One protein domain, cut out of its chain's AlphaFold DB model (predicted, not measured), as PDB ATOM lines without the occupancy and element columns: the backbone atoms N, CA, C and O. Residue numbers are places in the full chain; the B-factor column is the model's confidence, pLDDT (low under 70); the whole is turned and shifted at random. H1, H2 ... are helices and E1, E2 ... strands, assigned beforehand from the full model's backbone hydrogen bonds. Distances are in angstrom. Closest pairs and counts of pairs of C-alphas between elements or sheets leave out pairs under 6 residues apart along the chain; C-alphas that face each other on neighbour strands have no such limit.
ATOM      1  N   SER A 322     103.209  10.751 -38.371       96.44
ATOM      2  CA  SER A 322     104.669  10.729 -38.233       96.44
ATOM      3  C   SER A 322     105.208  11.301 -36.926       96.44
ATOM      4  O   SER A 322     106.326  10.965 -36.542       96.44
ATOM      5  N   VAL A 323     104.448  12.140 -36.219       98.00
ATOM      6  CA  VAL A 323     104.848  12.668 -34.907       98.00
ATOM      7  C   VAL A 323     103.784  12.371 -33.857       98.00
ATOM      8  O   VAL A 323     102.595  12.620 -34.065       98.00
ATOM      9  N   LYS A 324     104.220  11.894 -32.689       98.00
ATOM     10  CA  LYS A 324     103.373  11.633 -31.519       98.00
ATOM     11  C   LYS A 324     103.888  12.403 -30.312       98.00
ATOM     12  O   LYS A 324     105.084  12.407 -30.052       98.00
ATOM     13  N   ILE A 325     102.997  13.002 -29.530       98.12
ATOM     14  CA  ILE A 325     103.352  13.603 -28.239       98.12
ATOM     15  C   ILE A 325     102.876  12.660 -27.133       98.12
ATOM     16  O   ILE A 325     101.694  12.321 -27.070       98.12
ATOM     17  N   ASP A 326     103.778  12.210 -26.265       95.62
ATOM     18  CA  ASP A 326     103.416  11.320 -25.162       95.62
ATOM     19  C   ASP A 326     102.415  11.991 -24.214       95.62
ATOM     20  O   ASP A 326     102.593  13.129 -23.783       95.62
ATOM     21  N   GLY A 327     101.345  11.264 -23.890       91.19
ATOM     22  CA  GLY A 327     100.262  11.764 -23.041       91.19
ATOM     23  C   GLY A 327      99.258  12.684 -23.747       91.19
ATOM     24  O   GLY A 327      98.299  13.107 -23.107       91.19
ATOM     25  N   VAL A 328      99.424  12.961 -25.046       94.38
ATOM     26  CA  VAL A 328      98.464  13.725 -25.858       94.38
ATOM     27  C   VAL A 328      97.797  12.798 -26.875       94.38
ATOM     28  O   VAL A 328      98.451  11.985 -27.527       94.38
ATOM     29  N   THR A 329      96.476  12.906 -27.011       93.25
ATOM     30  CA  THR A 329      95.710  12.114 -27.982       93.25
ATOM     31  C   THR A 329      95.882  12.673 -29.393       93.25
ATOM     32  O   THR A 329      95.608  13.848 -29.624       93.25
ATOM     33  N   GLY A 330      96.241  11.808 -30.342       93.62
ATOM     34  CA  GLY A 330      96.363  12.142 -31.761       93.62
ATOM     35  C   GLY A 330      97.798  12.063 -32.275       93.62
ATOM     36  O   GLY A 330      98.728  11.743 -31.535       93.62
ATOM     37  N   TYR A 331      97.946  12.344 -33.565       97.50
ATOM     38  CA  TYR A 331      99.227  12.403 -34.258       97.50
ATOM     39  C   TYR A 331      99.317  13.684 -35.076       97.50
ATOM     40  O   TYR A 331      98.305  14.350 -35.320       97.50
ATOM     41  N   TYR A 332     100.531  14.016 -35.495       97.75
ATOM     42  CA  TYR A 332     100.808  15.232 -36.235       97.75
ATOM     43  C   TYR A 332     101.585  14.927 -37.518       97.75
ATOM     44  O   TYR A 332     102.509  14.109 -37.496       97.75
ATOM     45  N   PRO A 333     101.252  15.625 -38.622       95.94
ATOM     46  CA  PRO A 333     101.945  15.474 -39.892       95.94
ATOM     47  C   PRO A 333     103.335  16.113 -39.931       95.94
ATOM     48  O   PRO A 333     104.096  15.839 -40.853       95.94
ATOM     49  N   THR A 334     103.636  17.005 -38.983       96.94
ATOM     50  CA  THR A 334     104.853  17.824 -38.964       96.94
ATOM     51  C   THR A 334     105.388  17.984 -37.543       96.94
ATOM     52  O   THR A 334     104.618  17.999 -36.572       96.94
ATOM     53  N   LEU A 335     106.707  18.154 -37.409       97.25
ATOM     54  CA  LEU A 335     107.345  18.498 -36.135       97.25
ATOM     55  C   LEU A 335     106.846  19.850 -35.638       97.25
ATOM     56  O   LEU A 335     106.550  19.975 -34.450       97.25
ATOM     57  N   GLN A 336     106.736  20.848 -36.520       98.06
ATOM     58  CA  GLN A 336     106.276  22.175 -36.112       98.06
ATOM     59  C   GLN A 336     104.845  22.131 -35.561       98.06
ATOM     60  O   GLN A 336     104.587  22.685 -34.496       98.06
ATOM     61  N   GLY A 337     103.931  21.421 -36.230       97.31
ATOM     62  CA  GLY A 337     102.536  21.327 -35.796       97.31
ATOM     63  C   GLY A 337     102.389  20.644 -34.436       97.31
ATOM     64  O   GLY A 337     101.599  21.090 -33.605       97.31
ATOM     65  N   ALA A 338     103.188  19.607 -34.173       98.06
ATOM     66  CA  ALA A 338     103.264  18.991 -32.852       98.06
ATOM     67  C   ALA A 338     103.867  19.944 -31.806       98.06
ATOM     68  O   ALA A 338     103.336  20.076 -30.702       98.06
ATOM     69  N   TYR A 339     104.951  20.645 -32.147       98.06
ATOM     70  CA  TYR A 339     105.598  21.594 -31.242       98.06
ATOM     71  C   TYR A 339     104.667  22.740 -30.839       98.06
ATOM     72  O   TYR A 339     104.671  23.135 -29.678       98.06
ATOM     73  N   ASP A 340     103.843  23.257 -31.749       97.25
ATOM     74  CA  ASP A 340     102.960  24.401 -31.485       97.25
ATOM     75  C   ASP A 340     101.920  24.116 -30.394       97.25
ATOM     76  O   ASP A 340     101.524  25.024 -29.659       97.25
ATOM     77  N   VAL A 341     101.528  22.850 -30.235       96.62
ATOM     78  CA  VAL A 341     100.544  22.410 -29.233       96.62
ATOM     79  C   VAL A 341     101.157  21.647 -28.059       96.62
ATOM     80  O   VAL A 341     100.451  21.334 -27.102       96.62
ATOM     81  N   ALA A 342     102.462  21.365 -28.094       97.94
ATOM     82  CA  ALA A 342     103.140  20.616 -27.042       97.94
ATOM     83  C   ALA A 342     103.012  21.320 -25.671       97.94
ATOM     84  O   ALA A 342     103.247  22.534 -25.584       97.94
ATOM     85  N   PRO A 343     102.641  20.607 -24.592       97.56
ATOM     86  CA  PRO A 343     102.728  21.148 -23.240       97.56
ATOM     87  C   PRO A 343     104.189  21.301 -22.789       97.56
ATOM     88  O   PRO A 343     105.107  20.735 -23.384       97.56
ATOM     89  N   ASP A 344     104.411  22.066 -21.720       97.81
ATOM     90  CA  ASP A 344     105.729  22.139 -21.088       97.81
ATOM     91  C   ASP A 344     106.141  20.769 -20.524       97.81
ATOM     92  O   ASP A 344     105.344  20.086 -19.882       97.81
ATOM     93  N   GLY A 345     107.373  20.347 -20.812       97.75
ATOM     94  CA  GLY A 345     107.904  19.025 -20.475       97.75
ATOM     95  C   GLY A 345     107.513  17.897 -21.441       97.75
ATOM     96  O   GLY A 345     107.784  16.735 -21.138       97.75
ATOM     97  N   ALA A 346     106.882  18.194 -22.582       98.12
ATOM     98  CA  ALA A 346     106.420  17.174 -23.524       98.12
ATOM     99  C   ALA A 346     107.555  16.329 -24.127       98.12
ATOM    100  O   ALA A 346     108.616  16.848 -24.482       98.12
ATOM    101  N   VAL A 347     107.288  15.037 -24.338       98.31
ATOM    102  CA  VAL A 347     108.137  14.142 -25.138       98.31
ATOM    103  C   VAL A 347     107.471  13.919 -26.494       98.31
ATOM    104  O   VAL A 347     106.402  13.320 -26.584       98.31
ATOM    105  N   MET A 348     108.102  14.423 -27.547       98.25
ATOM    106  CA  MET A 348     107.695  14.271 -28.937       98.25
ATOM    107  C   MET A 348     108.465  13.105 -29.556       98.25
ATOM    108  O   MET A 348     109.670  13.200 -29.782       98.25
ATOM    109  N   LYS A 349     107.773  12.004 -29.829       98.25
ATOM    110  CA  LYS A 349     108.307  10.825 -30.506       98.25
ATOM    111  C   LYS A 349     108.199  10.995 -32.017       98.25
ATOM    112  O   LYS A 349     107.130  11.341 -32.519       98.25
ATOM    113  N   LEU A 350     109.300  10.749 -32.719       98.12
ATOM    114  CA  LEU A 350     109.429  10.944 -34.163       98.12
ATOM    115  C   LEU A 350     109.812   9.624 -34.830       98.12
ATOM    116  O   LEU A 350     110.694   8.911 -34.336       98.12
ATOM    117  N   TRP A 351     109.190   9.320 -35.965       97.81
ATOM    118  CA  TRP A 351     109.572   8.172 -36.780       97.81
ATOM    119  C   TRP A 351     111.025   8.257 -37.256       97.81
ATOM    120  O   TRP A 351     111.576   9.349 -37.440       97.81
ATOM    121  N   ALA A 352     111.658   7.104 -37.485       96.56
ATOM    122  CA  ALA A 352     112.990   6.999 -38.080       96.56
ATOM    123  C   ALA A 352     112.933   7.278 -39.594       96.56
ATOM    124  O   ALA A 352     113.114   6.385 -40.418       96.56
ATOM    125  N   THR A 353     112.619   8.521 -39.949       94.94
ATOM    126  CA  THR A 353     112.435   8.989 -41.326       94.94
ATOM    127  C   THR A 353     112.997  10.403 -41.510       94.94
ATOM    128  O   THR A 353     113.465  11.041 -40.558       94.94
ATOM    129  N   ASP A 354     112.940  10.887 -42.748       94.69
ATOM    130  CA  ASP A 354     113.355  12.221 -43.149       94.69
ATOM    131  C   ASP A 354     112.169  13.201 -43.083       94.69
ATOM    132  O   ASP A 354     111.166  13.048 -43.781       94.69
ATOM    133  N   TYR A 355     112.316  14.267 -42.299       96.12
ATOM    134  CA  TYR A 355     111.377  15.383 -42.231       96.12
ATOM    135  C   TYR A 355     111.910  16.549 -43.058       96.12
ATOM    136  O   TYR A 355     112.915  17.183 -42.715       96.12
ATOM    137  N   SER A 356     111.224  16.839 -44.163       95.12
ATOM    138  CA  SER A 356     111.549  17.941 -45.079       95.12
ATOM    139  C   SER A 356     110.919  19.263 -44.621       95.12
ATOM    140  O   SER A 356     110.147  19.885 -45.345       95.12
ATOM    141  N   GLU A 357     111.231  19.683 -43.396       96.75
ATOM    142  CA  GLU A 357     110.734  20.921 -42.783       96.75
ATOM    143  C   GLU A 357     111.810  21.594 -41.921       96.75
ATOM    144  O   GLU A 357     112.858  21.009 -41.649       96.75
ATOM    145  N   SER A 358     111.548  22.824 -41.478       97.56
ATOM    146  CA  SER A 358     112.319  23.484 -40.415       97.56
ATOM    147  C   SER A 358     111.487  23.533 -39.136       97.56
ATOM    148  O   SER A 358     110.277  23.733 -39.206       97.56
ATOM    149  N   LEU A 359     112.139  23.402 -37.982       98.25
ATOM    150  CA  LEU A 359     111.510  23.478 -36.666       98.25
ATOM    151  C   LEU A 359     111.951  24.761 -35.950       98.25
ATOM    152  O   LEU A 359     113.137  24.956 -35.678       98.25
ATOM    153  N   ASN A 360     110.994  25.629 -35.626       98.19
ATOM    154  CA  ASN A 360     111.196  26.854 -34.863       98.19
ATOM    155  C   ASN A 360     110.633  26.718 -33.442       98.19
ATOM    156  O   ASN A 360     109.424  26.793 -33.207       98.19
ATOM    157  N   CYS A 361     111.537  26.581 -32.481       97.94
ATOM    158  CA  CYS A 361     111.234  26.513 -31.064       97.94
ATOM    159  C   CYS A 361     111.276  27.912 -30.432       97.94
ATOM    160  O   CYS A 361     112.320  28.366 -29.958       97.94
ATOM    161  N   ALA A 362     110.136  28.607 -30.459       97.62
ATOM    162  CA  ALA A 362     109.984  29.989 -29.981       97.62
ATOM    163  C   ALA A 362     109.111  30.142 -28.720       97.62
ATOM    164  O   ALA A 362     108.883  31.257 -28.242       97.62
ATOM    165  N   ARG A 363     108.609  29.036 -28.164       98.19
ATOM    166  CA  ARG A 363     107.770  29.025 -26.958       98.19
ATOM    167  C   ARG A 363     108.645  28.807 -25.714       98.19
ATOM    168  O   ARG A 363     109.577  28.012 -25.780       98.19
ATOM    169  N   PRO A 364     108.350  29.452 -24.570       98.06
ATOM    170  CA  PRO A 364     109.110  29.289 -23.328       98.06
ATOM    171  C   PRO A 364     108.755  27.969 -22.619       98.06
ATOM    172  O   PRO A 364     108.245  27.977 -21.503       98.06
ATOM    173  N   ILE A 365     108.972  26.839 -23.291       98.12
ATOM    174  CA  ILE A 365     108.693  25.489 -22.788       98.12
ATOM    175  C   ILE A 365     109.914  24.587 -22.964       98.12
ATOM    176  O   ILE A 365     110.781  24.845 -23.799       98.12
ATOM    177  N   THR A 366     109.959  23.506 -22.199       98.38
ATOM    178  CA  THR A 366     110.881  22.390 -22.388       98.38
ATOM    179  C   THR A 366     110.210  21.316 -23.235       98.38
ATOM    180  O   THR A 366     109.108  20.881 -22.912       98.38
ATOM    181  N   VAL A 367     110.869  20.849 -24.291       98.25
ATOM    182  CA  VAL A 367     110.413  19.698 -25.088       98.25
ATOM    183  C   VAL A 367     111.554  18.716 -25.315       98.25
ATOM    184  O   VAL A 367     112.703  19.120 -25.490       98.25
ATOM    185  N   THR A 368     111.243  17.423 -25.334       98.50
ATOM    186  CA  THR A 368     112.176  16.365 -25.734       98.50
ATOM    187  C   THR A 368     111.790  15.843 -27.109       98.50
ATOM    188  O   THR A 368     110.720  15.264 -27.262       98.50
ATOM    189  N   LEU A 369     112.658  16.016 -28.103       98.25
ATOM    190  CA  LEU A 369     112.552  15.370 -29.406       98.25
ATOM    191  C   LEU A 369     113.231  14.003 -29.319       98.25
ATOM    192  O   LEU A 369     114.451  13.921 -29.167       98.25
ATOM    193  N   GLN A 370     112.438  12.941 -29.396       97.81
ATOM    194  CA  GLN A 370     112.901  11.566 -29.319       97.81
ATOM    195  C   GLN A 370     112.679  10.877 -30.670       97.81
ATOM    196  O   GLN A 370     111.584  10.421 -30.984       97.81
ATOM    197  N   GLY A 371     113.724  10.849 -31.491       97.50
ATOM    198  CA  GLY A 371     113.696  10.273 -32.827       97.50
ATOM    199  C   GLY A 371     113.962   8.773 -32.878       97.50
ATOM    200  O   GLY A 371     114.290   8.139 -31.873       97.50
ATOM    201  N   GLY A 372     113.842   8.214 -34.077       97.06
ATOM    202  CA  GLY A 372     114.240   6.842 -34.370       97.06
ATOM    203  C   GLY A 372     113.166   5.780 -34.153       97.06
ATOM    204  O   GLY A 372     113.515   4.599 -34.131       97.06
ATOM    205  N   TYR A 373     111.899   6.168 -33.983       97.38
ATOM    206  CA  TYR A 373     110.811   5.223 -33.738       97.38
ATOM    207  C   TYR A 373     110.341   4.487 -34.991       97.38
ATOM    208  O   TYR A 373     110.298   5.070 -36.069       97.38
ATOM    209  N   ASP A 374     109.913   3.238 -34.823       94.94
ATOM    210  CA  ASP A 374     109.090   2.543 -35.815       94.94
ATOM    211  C   ASP A 374     107.682   3.156 -35.952       94.94
ATOM    212  O   ASP A 374     107.286   4.061 -35.213       94.94
ATOM    213  N   GLU A 375     106.903   2.652 -36.913       94.12
ATOM    214  CA  GLU A 375     105.575   3.183 -37.249       94.12
ATOM    215  C   GLU A 375     104.573   3.141 -36.081       94.12
ATOM    216  O   GLU A 375     103.652   3.958 -36.015       94.12
ATOM    217  N   ASN A 376     104.787   2.230 -35.126       93.88
ATOM    218  CA  ASN A 376     103.921   2.010 -33.968       93.88
ATOM    219  C   ASN A 376     104.428   2.705 -32.695       93.88
ATOM    220  O   ASN A 376     103.754   2.659 -31.662       93.88
ATOM    221  N   TYR A 377     105.582   3.376 -32.758       95.19
ATOM    222  CA  TYR A 377     106.244   4.016 -31.622       95.19
ATOM    223  C   TYR A 377     106.599   3.056 -30.477       95.19
ATOM    224  O   TYR A 377     106.598   3.458 -29.307       95.19
ATOM    225  N   THR A 378     106.878   1.790 -30.787       94.19
ATOM    226  CA  THR A 378     107.194   0.757 -29.786       94.19
ATOM    227  C   THR A 378     108.689   0.506 -29.674       94.19
ATOM    228  O   THR A 378     109.180   0.294 -28.563       94.19
ATOM    229  N   THR A 379     109.430   0.583 -30.780       94.62
ATOM    230  CA  THR A 379     110.884   0.379 -30.797       94.62
ATOM    231  C   THR A 379     111.630   1.585 -31.352       94.62
ATOM    232  O   THR A 379     111.100   2.329 -32.174       94.62
ATOM    233  N   GLN A 380     112.867   1.785 -30.882       93.69
ATOM    234  CA  GLN A 380     113.799   2.771 -31.429       93.69
ATOM    235  C   GLN A 380     114.973   2.043 -32.081       93.69
ATOM    236  O   GLN A 380     115.825   1.497 -31.381       93.69
ATOM    237  N   SER A 381     115.001   2.000 -33.408       86.50
ATOM    238  CA  SER A 381     115.985   1.218 -34.173       86.50
ATOM    239  C   SER A 381     116.755   2.039 -35.207       86.50
ATOM    240  O   SER A 381     117.716   1.538 -35.789       86.50
ATOM    241  N   GLY A 382     116.381   3.306 -35.411       89.81
ATOM    242  CA  GLY A 382     117.014   4.192 -36.383       89.81
ATOM    243  C   GLY A 382     117.258   5.603 -35.857       89.81
ATOM    244  O   GLY A 382     117.217   5.866 -34.658       89.81
ATOM    245  N   MET A 383     117.513   6.521 -36.785       93.75
ATOM    246  CA  MET A 383     117.659   7.951 -36.522       93.75
ATOM    247  C   MET A 383     116.577   8.707 -37.283       93.75
ATOM    248  O   MET A 383     116.307   8.401 -38.441       93.75
ATOM    249  N   THR A 384     116.000   9.724 -36.657       97.50
ATOM    250  CA  THR A 384     115.204  10.728 -37.365       97.50
ATOM    251  C   THR A 384     116.135  11.747 -38.008       97.50
ATOM    252  O   THR A 384     117.142  12.126 -37.405       97.50
ATOM    253  N   VAL A 385     115.805  12.237 -39.201       97.50
ATOM    254  CA  VAL A 385     116.564  13.307 -39.858       97.50
ATOM    255  C   VAL A 385     115.662  14.508 -40.112       97.50
ATOM    256  O   VAL A 385     114.643  14.388 -40.779       97.50
ATOM    257  N   LEU A 386     116.054  15.685 -39.629       97.88
ATOM    258  CA  LEU A 386     115.452  16.964 -40.003       97.88
ATOM    259  C   LEU A 386     116.318  17.607 -41.092       97.88
ATOM    260  O   LEU A 386     117.499  17.862 -40.853       97.88
ATOM    261  N   LYS A 387     115.746  17.842 -42.277       97.38
ATOM    262  CA  LYS A 387     116.463  18.421 -43.433       97.38
ATOM    263  C   LYS A 387     116.485  19.951 -43.446       97.38
ATOM    264  O   LYS A 387     117.195  20.554 -44.242       97.38
ATOM    265  N   GLY A 388     115.634  20.590 -42.649       96.19
ATOM    266  CA  GLY A 388     115.628  22.039 -42.483       96.19
ATOM    267  C   GLY A 388     116.321  22.480 -41.200       96.19
ATOM    268  O   GLY A 388     116.935  21.697 -40.475       96.19
ATOM    269  N   ALA A 389     116.207  23.773 -40.903       96.50
ATOM    270  CA  ALA A 389     116.840  24.354 -39.731       96.50
ATOM    271  C   ALA A 389     116.096  23.968 -38.445       96.50
ATOM    272  O   ALA A 389     114.873  24.080 -38.367       96.50
ATOM    273  N   LEU A 390     116.851  23.608 -37.406       97.50
ATOM    274  CA  LEU A 390     116.376  23.609 -36.025       97.50
ATOM    275  C   LEU A 390     116.759  24.946 -35.382       97.50
ATOM    276  O   LEU A 390     117.931  25.186 -35.097       97.50
ATOM    277  N   THR A 391     115.782  25.824 -35.165       97.94
ATOM    278  CA  THR A 391     115.990  27.142 -34.547       97.94
ATOM    279  C   THR A 391     115.425  27.145 -33.138       97.94
ATOM    280  O   THR A 391     114.244  26.880 -32.950       97.94
ATOM    281  N   ILE A 392     116.247  27.482 -32.147       97.44
ATOM    282  CA  ILE A 392     115.826  27.583 -30.746       97.44
ATOM    283  C   ILE A 392     115.962  29.044 -30.336       97.44
ATOM    284  O   ILE A 392     117.072  29.559 -30.224       97.44
ATOM    285  N   SER A 393     114.831  29.722 -30.163       97.00
ATOM    286  CA  SER A 393     114.781  31.142 -29.800       97.00
ATOM    287  C   SER A 393     114.210  31.385 -28.403       97.00
ATOM    288  O   SER A 393     114.463  32.440 -27.825       97.00
ATOM    289  N   ASN A 394     113.486  30.416 -27.832       97.00
ATOM    290  CA  ASN A 394     112.990  30.458 -26.459       97.00
ATOM    291  C   ASN A 394     112.758  29.033 -25.922       97.00
ATOM    292  O   ASN A 394     112.469  28.124 -26.700       97.00
ATOM    293  N   GLY A 395     112.854  28.843 -24.604       96.94
ATOM    294  CA  GLY A 395     112.681  27.533 -23.965       96.94
ATOM    295  C   GLY A 395     113.903  26.609 -24.068       96.94
ATOM    296  O   GLY A 395     115.033  27.065 -24.249       96.94
ATOM    297  N   ILE A 396     113.677  25.302 -23.903       97.94
ATOM    298  CA  ILE A 396     114.712  24.255 -23.918       97.94
ATOM    299  C   ILE A 396     114.273  23.125 -24.852       97.94
ATOM    300  O   ILE A 396     113.158  22.618 -24.750       97.94
ATOM    301  N   VAL A 397     115.174  22.684 -25.731       97.94
ATOM    302  CA  VAL A 397     114.962  21.507 -26.581       97.94
ATOM    303  C   VAL A 397     115.993  20.448 -26.213       97.94
ATOM    304  O   VAL A 397     117.195  20.664 -26.355       97.94
ATOM    305  N   ILE A 398     115.517  19.304 -25.734       98.06
ATOM    306  CA  ILE A 398     116.320  18.108 -25.480       98.06
ATOM    307  C   ILE A 398     116.191  17.216 -26.709       98.06
ATOM    308  O   ILE A 398     115.087  16.987 -27.192       98.06
ATOM    309  N   VAL A 399     117.303  16.714 -27.234       96.44
ATOM    310  CA  VAL A 399     117.313  15.949 -28.484       96.44
ATOM    311  C   VAL A 399     117.952  14.585 -28.259       96.44
ATOM    312  O   VAL A 399     119.065  14.496 -27.745       96.44
ATOM    313  N   ASN A 400     117.261  13.526 -28.675       94.94
ATOM    314  CA  ASN A 400     117.761  12.156 -28.694       94.94
ATOM    315  C   ASN A 400     117.358  11.483 -30.014       94.94
ATOM    316  O   ASN A 400     116.206  11.585 -30.422       94.94
ATOM    317  N   GLY A 401     118.286  10.804 -30.690       94.44
ATOM    318  CA  GLY A 401     117.979  10.066 -31.921       94.44
ATOM    319  C   GLY A 401     117.626  10.933 -33.140       94.44
ATOM    320  O   GLY A 401     116.952  10.454 -34.046       94.44
ATOM    321  N   LEU A 402     118.052  12.204 -33.175       96.31
ATOM    322  CA  LEU A 402     117.799  13.143 -34.276       96.31
ATOM    323  C   LEU A 402     119.115  13.618 -34.905       96.31
ATOM    324  O   LEU A 402     120.046  14.012 -34.203       96.31
ATOM    325  N   SER A 403     119.168  13.639 -36.232       96.31
ATOM    326  CA  SER A 403     120.205  14.299 -37.018       96.31
ATOM    327  C   SER A 403     119.610  15.528 -37.699       96.31
ATOM    328  O   SER A 403     118.592  15.419 -38.371       96.31
ATOM    329  N   VAL A 404     120.270  16.679 -37.595       94.31
ATOM    330  CA  VAL A 404     119.939  17.876 -38.387       94.31
ATOM    331  C   VAL A 404     120.991  17.991 -39.485       94.31
ATOM    332  O   VAL A 404     122.181  17.914 -39.166       94.31
ATOM    333  N   ARG A 405     120.589  18.062 -40.755       88.81
ATOM    334  CA  ARG A 405     121.523  18.071 -41.895       88.81
ATOM    335  C   ARG A 405     121.087  19.014 -42.991       88.81
ATOM    336  O   ARG A 405     119.879  18.990 -43.301       88.81
TER     337      ARG A 405
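AT A GLANCE: This is residues 322 to 405 of the 405 residues of an uncharacterized protein of Geobacter sp (UniProt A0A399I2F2). The chain is wound in stacked turns, a short three-sided solenoid: E2, residues 354 to 355 and E3 make one turn, E4, E5 and E6 the next, and E7 and E8 begin another. Helix H1 caps the end of the stack at E2 and E3, and E1 adds an antiparallel strand beside E2. The printed part has 84 residues with one named helix and eight named strands, along the chain E1 H1 E2 E3 E4 E5 E6 E7 E8, and under half of its residues are in named elements. The largest sheet is mixed, in the order E1 E2 E4 E7; E3 with E6 and E5 with E8 form two parallel pairs; the class is mostly strand. The whole is compact and rounded, with a radius of gyration of the C-alphas of 11.4 A and spans of 30 by 29 by 19 A.

HOW THE PARTS SIT: In the largest sheet, E2, residues 346 to 351, is parallel to E4, residues 366 to 373, at 23 degrees, with N 348 and O 368 2.8 A apart. E4 is parallel to edge strand E7, residues 396 to 400, at 17 degrees, with N 369 and O 398 2.8 A apart. The other edge strand, E1, residues 323 to 325, is antiparallel to E2 at 157 degrees, with N 349 and O 324 2.7 A apart. E3, residues 359 to 361, is parallel to E6, residues 390 to 392, at 9 degrees, with N 361 and O 391 2.8 A apart. E5, residues 384 to 386, is parallel to E8, residues 402 to 404, at 24 degrees, with N 386 and O 403 2.8 A apart. Residues 354 to 355 pair, parallel, with residues 385 to 386 of E5. The closest C-alphas of E4 and E5 are those of Gly 371 and Thr 384, 4.8 A apart. H1, residues 335 to 341, is on the largest sheet at a height over the sheet of 8.9 A; it lies over E2 and runs along the strands, at 25 degrees to E2 on the local plane. The closest C-alphas of H1 and E3 are those of Gln 336 and Leu 359, 5.4 A apart. In H1, 2 of 3 O i to N i+4 pairs are within hydrogen-bond range. E3 and E5 are only just apart, at 8.3 A.

IN THESE COORDINATES: E4, the longest strand, spans 20.6 A from C-alpha 366 at (110.881, 22.390, -22.388) to C-alpha 373. E2 spans 16.3 A, E7 13.4 A and H1 10.4 A. E1, E3, E5, E6 and E8 have 3 residues each. E1 begins at C-alpha 323 at (104.848, 12.668, -34.907), and E8 ends at C-alpha 404 at (119.939, 17.876, -38.387).

THE WHOLE: The two C-alphas farthest apart are those of Asn 376 and Ser 393, at 31.4 A. The printed part has no cut and ends at residue 405, the chain's last. No link is long; E4 to E5, with 10 residues between them, is short. The mean pLDDT of the printed part is 96.5, and no printed residue is under 70.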